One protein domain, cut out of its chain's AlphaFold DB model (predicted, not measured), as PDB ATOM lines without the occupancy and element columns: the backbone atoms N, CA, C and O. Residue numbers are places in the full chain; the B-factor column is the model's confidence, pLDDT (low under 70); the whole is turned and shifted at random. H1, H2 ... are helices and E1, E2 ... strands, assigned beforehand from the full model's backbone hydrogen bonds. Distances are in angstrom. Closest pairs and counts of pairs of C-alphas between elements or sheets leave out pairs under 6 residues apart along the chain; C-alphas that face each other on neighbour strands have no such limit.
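AT A GLANCE: This is residues 2 to 57 of the 167 residues of an uncharacterized protein of Amycolatopsis sp. SID8362 (UniProt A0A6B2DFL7). This domain has little regular structure: a small strand hairpin, E1 and E2, lies between two short helices, H1 toward one end of the longest axis and H2 toward the other, and the long loop of residues 17 to 33 joins H1 to the hairpin, its residues 22 to 23 pairing beside E2. The 56 printed residues hold H1, E1, E2 and H2 in that order, with 17 residues in these mixed elements. The whole is compact and rounded, radius of gyration of the C-alphas 11.2 A, spanning 27 by 26 by 17 A.

HOW THE PARTS SIT: H1, residues 10 to 16, is apart from E2, residues 42 to 44, and from H2, residues 50 to 53. E1, residues 34 to 36, and E2 form an antiparallel hairpin at 134 degrees; N 34 and O 44 are within hydrogen-bond range at 2.8 A. Residues 22 to 23 also pair antiparallel with residues 43 to 44 of E2. E2 and H2 are near each other, with 5 pairs of C-alphas within 10 A. The closest C-alphas of E1 and H2, Val 36 and Pro 50, are 6.2 A apart. In H1 every O i to N i+4 pair is within hydrogen-bond range; H2 is too short for one.

IN THESE COORDINATES: H1 runs 9.8 A from C-alpha 10 at (7.125, 95.916, 8.552). E1 is 6.5 A long, E2 7.0 A and H2 5.0 A, ending at C-alpha 53 (-5.343, 102.223, -6.534).

THE WHOLE: The printed part has no cut. The link from H1 to E1, 17 residues, is long. pLDDT is under 70 at residues 2 to 6, 38 to 40, 48 and 50 to 57.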
ATOM      1  N   ARG A   2       1.692  82.169  -0.477       43.53
ATOM      2  CA  ARG A   2       1.299  83.238   0.460       43.53
ATOM      3  C   ARG A   2       1.874  82.806   1.803       43.53
ATOM      4  O   ARG A   2       1.139  82.340   2.661       43.53
ATOM      5  N   ASP A   3       3.195  82.852   1.929       40.59
ATOM      6  CA  ASP A   3       3.876  82.242   3.068       40.59
ATOM      7  C   ASP A   3       4.676  83.297   3.820       40.59
ATOM      8  O   ASP A   3       5.819  83.609   3.500       40.59
ATOM      9  N   GLY A   4       3.996  83.867   4.814       47.66
ATOM     10  CA  GLY A   4       4.550  84.775   5.807       47.66
ATOM     11  C   GLY A   4       3.585  85.906   6.122       47.66
ATOM     12  O   GLY A   4       3.378  86.795   5.297       47.66
ATOM     13  N   ALA A   5       3.015  85.910   7.330       63.84
ATOM     14  CA  ALA A   5       2.498  87.154   7.882       63.84
ATOM     15  C   ALA A   5       3.657  88.158   7.877       63.84
ATOM     16  O   ALA A   5       4.744  87.831   8.364       63.84
ATOM     17  N   LEU A   6       3.446  89.338   7.285       68.56
ATOM     18  CA  LEU A   6       4.426  90.419   7.347       68.56
ATOM     19  C   LEU A   6       4.885  90.577   8.806       68.56
ATOM     20  O   LEU A   6       4.038  90.505   9.706       68.56
ATOM     21  N   PRO A   7       6.192  90.776   9.061       80.19
ATOM     22  CA  PRO A   7       6.667  91.071  10.401       80.19
ATOM     23  C   PRO A   7       5.808  92.182  11.020       80.19
ATOM     24  O   PRO A   7       5.482  93.136  10.308       80.19
ATOM     25  N   PRO A   8       5.449  92.110  12.314       81.19
ATOM     26  CA  PRO A   8       4.545  93.081  12.930       81.19
ATOM     27  C   PRO A   8       4.973  94.548  12.763       81.19
ATOM     28  O   PRO A   8       4.127  95.432  12.777       81.19
ATOM     29  N   SER A   9       6.270  94.823  12.596       86.75
ATOM     30  CA  SER A   9       6.794  96.176  12.380       86.75
ATOM     31  C   SER A   9       6.895  96.588  10.910       86.75
ATOM     32  O   SER A   9       7.085  97.767  10.640       86.75
ATOM     33  N   ALA A  10       6.742  95.675   9.945       86.75
ATOM     34  CA  ALA A  10       7.125  95.916   8.552       86.75
ATOM     35  C   ALA A  10       6.415  97.125   7.923       86.75
ATOM     36  O   ALA A  10       7.051  97.939   7.259       86.75
ATOM     37  N   LEU A  11       5.109  97.280   8.162       87.81
ATOM     38  CA  LEU A  11       4.342  98.421   7.648       87.81
ATOM     39  C   LEU A  11       4.799  99.746   8.270       87.81
ATOM     40  O   LEU A  11       4.869 100.768   7.584       87.81
ATOM     41  N   ARG A  12       5.146  99.718   9.558       88.75
ATOM     42  CA  ARG A  12       5.652 100.874  10.296       88.75
ATOM     43  C   ARG A  12       7.052 101.257   9.839       88.75
ATOM     44  O   ARG A  12       7.295 102.435   9.602       88.75
ATOM     45  N   ASP A  13       7.932 100.279   9.665       89.62
ATOM     46  CA  ASP A  13       9.314 100.480   9.225       89.62
ATOM     47  C   ASP A  13       9.350 101.055   7.801       89.62
ATOM     48  O   ASP A  13      10.074 102.015   7.532       89.62
ATOM     49  N   LEU A  14       8.493 100.551   6.904       87.69
ATOM     50  CA  LEU A  14       8.324 101.096   5.554       87.69
ATOM     51  C   LEU A  14       7.836 102.550   5.578       87.69
ATOM     52  O   LEU A  14       8.393 103.402   4.885       87.69
ATOM     53  N   ALA A  15       6.816 102.846   6.386       87.25
ATOM     54  CA  ALA A  15       6.279 104.196   6.496       87.25
ATOM     55  C   ALA A  15       7.287 105.176   7.123       87.25
ATOM     56  O   ALA A  15       7.426 106.299   6.641       87.25
ATOM     57  N   ALA A  16       8.031 104.747   8.149       88.50
ATOM     58  CA  ALA A  16       9.103 105.527   8.769       88.50
ATOM     59  C   ALA A  16      10.261 105.795   7.794       88.50
ATOM     60  O   ALA A  16      10.852 106.871   7.820       88.50
ATOM     61  N   GLY A  17      10.529 104.857   6.880       87.38
ATOM     62  CA  GLY A  17      11.446 105.041   5.753       87.38
ATOM     63  C   GLY A  17      10.927 105.972   4.650       87.38
ATOM     64  O   GLY A  17      11.610 106.161   3.647       87.38
ATOM     65  N   GLY A  18       9.724 106.543   4.794       82.56
ATOM     66  CA  GLY A  18       9.114 107.439   3.808       82.56
ATOM     67  C   GLY A  18       8.559 106.730   2.568       82.56
ATOM     68  O   GLY A  18       8.192 107.396   1.596       82.56
ATOM     69  N   VAL A  19       8.477 105.396   2.580       83.19
ATOM     70  CA  VAL A  19       7.935 104.617   1.461       83.19
ATOM     71  C   VAL A  19       6.429 104.835   1.387       83.19
ATOM     72  O   VAL A  19       5.708 104.616   2.359       83.19
ATOM     73  N   ARG A  20       5.938 105.241   0.213       83.38
ATOM     74  CA  ARG A  20       4.498 105.347  -0.040       83.38
ATOM     75  C   ARG A  20       3.963 104.037  -0.583       83.38
ATOM     76  O   ARG A  20       4.476 103.540  -1.582       83.38
ATOM     77  N   PHE A  21       2.916 103.500   0.035       79.88
ATOM     78  CA  PHE A  21       2.342 102.229  -0.396       79.88
ATOM     79  C   PHE A  21       0.832 102.128  -0.163       79.88
ATOM     80  O   PHE A  21       0.203 102.953   0.512       79.88
ATOM     81  N   LEU A  22       0.262 101.085  -0.764       81.00
ATOM     82  CA  LEU A  22      -1.102 100.612  -0.592       81.00
ATOM     83  C   LEU A  22      -1.034  99.118  -0.256       81.00
ATOM     84  O   LEU A  22      -0.275  98.389  -0.887       81.00
ATOM     85  N   THR A  23      -1.811  98.659   0.718       80.62
ATOM     86  CA  THR A  23      -1.817  97.253   1.137       80.62
ATOM     87  C   THR A  23      -3.225  96.792   1.504       80.62
ATOM     88  O   THR A  23      -4.062  97.609   1.891       80.62
ATOM     89  N   ASP A  24      -3.493  95.494   1.368       80.06
ATOM     90  CA  ASP A  24      -4.661  94.793   1.915       80.06
ATOM     91  C   ASP A  24      -4.354  94.121   3.273       80.06
ATOM     92  O   ASP A  24      -5.240  93.533   3.902       80.06
ATOM     93  N   ALA A  25      -3.114  94.240   3.761       83.31
ATOM     94  CA  ALA A  25      -2.745  93.830   5.102       83.31
ATOM     95  C   ALA A  25      -3.420  94.750   6.123       83.31
ATOM     96  O   ALA A  25      -3.329  95.978   6.049       83.31
ATOM     97  N   ARG A  26      -4.102  94.147   7.102       84.75
ATOM     98  CA  ARG A  26      -4.715  94.913   8.186       84.75
ATOM     99  C   ARG A  26      -3.613  95.551   9.042       84.75
ATOM    100  O   ARG A  26      -2.785  94.802   9.559       84.75
ATOM    101  N   PRO A  27      -3.623  96.882   9.239       85.81
ATOM    102  CA  PRO A  27      -2.686  97.547  10.130       85.81
ATOM    103  C   PRO A  27      -2.856  97.054  11.562       85.81
ATOM    104  O   PRO A  27      -3.972  96.773  12.018       85.81
ATOM    105  N   LEU A  28      -1.741  97.004  12.273       88.06
ATOM    106  CA  LEU A  28      -1.695  96.842  13.713       88.06
ATOM    107  C   LEU A  28      -1.891  98.194  14.409       88.06
ATOM    108  O   LEU A  28      -1.983  99.257  13.788       88.06
ATOM    109  N   ARG A  29      -1.993  98.147  15.740       81.00
ATOM    110  CA  ARG A  29      -2.047  99.355  16.564       81.00
ATOM    111  C   ARG A  29      -0.788 100.196  16.305       81.00
ATOM    112  O   ARG A  29       0.316  99.654  16.267       81.00
ATOM    113  N   ASP A  30      -0.990 101.499  16.125       83.06
ATOM    114  CA  ASP A  30       0.050 102.508  15.869       83.06
ATOM    115  C   ASP A  30       0.714 102.455  14.479       83.06
ATOM    116  O   ASP A  30       1.689 103.167  14.235       83.06
ATOM    117  N   ASP A  31       0.186 101.669  13.536       87.56
ATOM    118  CA  ASP A  31       0.617 101.780  12.142       87.56
ATOM    119  C   ASP A  31       0.105 103.098  11.534       87.56
ATOM    120  O   ASP A  31      -1.093 103.395  11.625       87.56
ATOM    121  N   PRO A  32       0.969 103.894  10.875       88.50
ATOM    122  CA  PRO A  32       0.617 105.207  10.333       88.50
ATOM    123  C   PRO A  32      -0.140 105.085   8.996       88.50
ATOM    124  O   PRO A  32       0.228 105.694   7.991       88.50
ATOM    125  N   LEU A  33      -1.190 104.262   8.962       88.81
ATOM    126  CA  LEU A  33      -1.953 103.944   7.762       88.81
ATOM    127  C   LEU A  33      -3.392 104.440   7.857       88.81
ATOM    128  O   LEU A  33      -4.090 104.273   8.855       88.81
ATOM    129  N   THR A  34      -3.866 105.003   6.755       87.81
ATOM    130  CA  THR A  34      -5.240 105.476   6.601       87.81
ATOM    131  C   THR A  34      -6.031 104.524   5.721       87.81
ATOM    132  O   THR A  34      -5.522 103.968   4.747       87.81
ATOM    133  N   ARG A  35      -7.301 104.309   6.072       85.25
ATOM    134  CA  ARG A  35      -8.187 103.442   5.296       85.25
ATOM    135  C   ARG A  35      -8.653 104.154   4.030       85.25
ATOM    136  O   ARG A  35      -9.218 105.245   4.092       85.25
ATOM    137  N   VAL A  36      -8.519 103.481   2.895       81.19
ATOM    138  CA  VAL A  36      -9.083 103.925   1.622       81.19
ATOM    139  C   VAL A  36     -10.586 103.621   1.598       81.19
ATOM    140  O   VAL A  36     -11.018 102.510   1.914       81.19
ATOM    141  N   ARG A  37     -11.414 104.610   1.236       73.50
ATOM    142  CA  ARG A  37     -12.871 104.432   1.106       73.50
ATOM    143  C   ARG A  37     -13.201 103.681  -0.192       73.50
ATOM    144  O   ARG A  37     -13.471 104.307  -1.212       73.50
ATOM    145  N   TRP A  38     -13.159 102.347  -0.153       65.88
ATOM    146  CA  TRP A  38     -13.472 101.469  -1.291       65.88
ATOM    147  C   TRP A  38     -14.198 100.177  -0.871       65.88
ATOM    148  O   TRP A  38     -14.320  99.895   0.322       65.88
ATOM    149  N   LYS A  39     -14.702  99.404  -1.851       67.44
ATOM    150  CA  LYS A  39     -15.443  98.142  -1.626       67.44
ATOM    151  C   LYS A  39     -14.585  97.076  -0.930       67.44
ATOM    152  O   LYS A  39     -15.076  96.402  -0.029       67.44
ATOM    153  N   THR A  40     -13.312  96.971  -1.308       69.19
ATOM    154  CA  THR A  40     -12.316  96.126  -0.632       69.19
ATOM    155  C   THR A  40     -11.540  96.983   0.367       69.19
ATOM    156  O   THR A  40     -11.137  98.094   0.006       69.19
ATOM    157  N   PRO A  41     -11.343  96.536   1.621       75.69
ATOM    158  CA  PRO A  41     -10.593  97.313   2.594       75.69
ATOM    159  C   PRO A  41      -9.114  97.350   2.188       75.69
ATOM    160  O   PRO A  41      -8.463  96.314   2.132       75.69
ATOM    161  N   LEU A  42      -8.620  98.550   1.885       81.56
ATOM    162  CA  LEU A  42      -7.219  98.835   1.578       81.56
ATOM    163  C   LEU A  42      -6.719  99.952   2.499       81.56
ATOM    164  O   LEU A  42      -7.499 100.814   2.924       81.56
ATOM    165  N   TRP A  43      -5.421  99.953   2.778       86.44
ATOM    166  CA  TRP A  43      -4.747 100.891   3.675       86.44
ATOM    167  C   TRP A  43      -3.567 101.557   2.973       86.44
ATOM    168  O   TRP A  43      -2.884 100.920   2.174       86.44
ATOM    169  N   THR A  44      -3.327 102.839   3.250       86.44
ATOM    170  CA  THR A  44      -2.263 103.623   2.606       86.44
ATOM    171  C   THR A  44      -1.587 104.602   3.562       86.44
ATOM    172  O   THR A  44      -2.229 105.163   4.452       86.44
ATOM    173  N   THR A  45      -0.303 104.865   3.322       88.19
ATOM    174  CA  THR A  45       0.481 105.952   3.937       88.19
ATOM    175  C   THR A  45       0.097 107.347   3.414       88.19
ATOM    176  O   THR A  45       0.647 108.347   3.864       88.19
ATOM    177  N   GLY A  46      -0.819 107.440   2.442       77.88
ATOM    178  CA  GLY A  46      -1.241 108.694   1.815       77.88
ATOM    179  C   GLY A  46      -0.469 109.030   0.533       77.88
ATOM    180  O   GLY A  46       0.558 108.433   0.212       77.88
ATOM    181  N   GLY A  47      -1.003 109.976  -0.248       70.50
ATOM    182  CA  GLY A  47      -0.426 110.394  -1.534       70.50
ATOM    183  C   GLY A  47      -0.675 109.438  -2.708       70.50
ATOM    184  O   GLY A  47      -0.209 109.714  -3.810       70.50
ATOM    185  N   VAL A  48      -1.415 108.348  -2.491       65.25
ATOM    186  CA  VAL A  48      -1.912 107.450  -3.540       65.25
ATOM    187  C   VAL A  48      -3.371 107.795  -3.814       65.25
ATOM    188  O   VAL A  48      -4.179 107.809  -2.885       65.25
ATOM    189  N   GLU A  49      -3.728 108.068  -5.070       70.75
ATOM    190  CA  GLU A  49      -5.115 108.364  -5.428       70.75
ATOM    191  C   GLU A  49      -5.988 107.094  -5.314       70.75
ATOM    192  O   GLU A  49      -5.787 106.139  -6.073       70.75
ATOM    193  N   PRO A  50      -6.995 107.061  -4.413       65.31
ATOM    194  CA  PRO A  50      -7.831 105.883  -4.147       65.31
ATOM    195  C   PRO A  50      -8.470 105.238  -5.375       65.31
ATOM    196  O   PRO A  50      -8.597 104.018  -5.446       65.31
ATOM    197  N   ARG A  51      -8.889 106.060  -6.341       66.19
ATOM    198  CA  ARG A  51      -9.530 105.597  -7.578       66.19
ATOM    199  C   ARG A  51      -8.550 104.870  -8.491       66.19
ATOM    200  O   ARG A  51      -8.942 103.918  -9.157       66.19
ATOM    201  N   LEU A  52      -7.297 105.317  -8.512       66.12
ATOM    202  CA  LEU A  52      -6.234 104.713  -9.308       66.12
ATOM    203  C   LEU A  52      -5.805 103.380  -8.682       66.12
ATOM    204  O   LEU A  52      -5.767 102.356  -9.355       66.12
ATOM    205  N   ALA A  53      -5.606 103.394  -7.364       63.31
ATOM    206  CA  ALA A  53      -5.343 102.223  -6.534       63.31
ATOM    207  C   ALA A  53      -6.404 101.123  -6.696       63.31
ATOM    208  O   ALA A  53      -6.080  99.958  -6.885       63.31
ATOM    209  N   ALA A  54      -7.683 101.501  -6.682       62.75
ATOM    210  CA  ALA A  54      -8.808 100.581  -6.817       62.75
ATOM    211  C   ALA A  54      -8.895  99.850  -8.168       62.75
ATOM    212  O   ALA A  54      -9.605  98.850  -8.272       62.75
ATOM    213  N   ARG A  55      -8.231 100.365  -9.208       64.25
ATOM    214  CA  ARG A  55      -8.178  99.734 -10.534       64.25
ATOM    215  C   ARG A  55      -7.084  98.673 -10.643       64.25
ATOM    216  O   ARG A  55      -7.096  97.900 -11.598       64.25
ATOM    217  N   PHE A  56      -6.171  98.616  -9.676       63.06
ATOM    218  CA  PHE A  56      -5.130  97.600  -9.597       63.06
ATOM    219  C   PHE A  56      -5.586  96.448  -8.700       63.06
ATOM    220  O   PHE A  56      -5.963  96.662  -7.550       63.06
ATOM    221  N   SER A  57      -5.553  95.218  -9.217       67.62
ATOM    222  CA  SER A  57      -5.741  94.027  -8.383       67.62
ATOM    223  C   SER A  57      -4.398  93.593  -7.799       67.62
ATOM    224  O   SER A  57      -3.385  93.595  -8.503       67.62
TER     225      SER A  57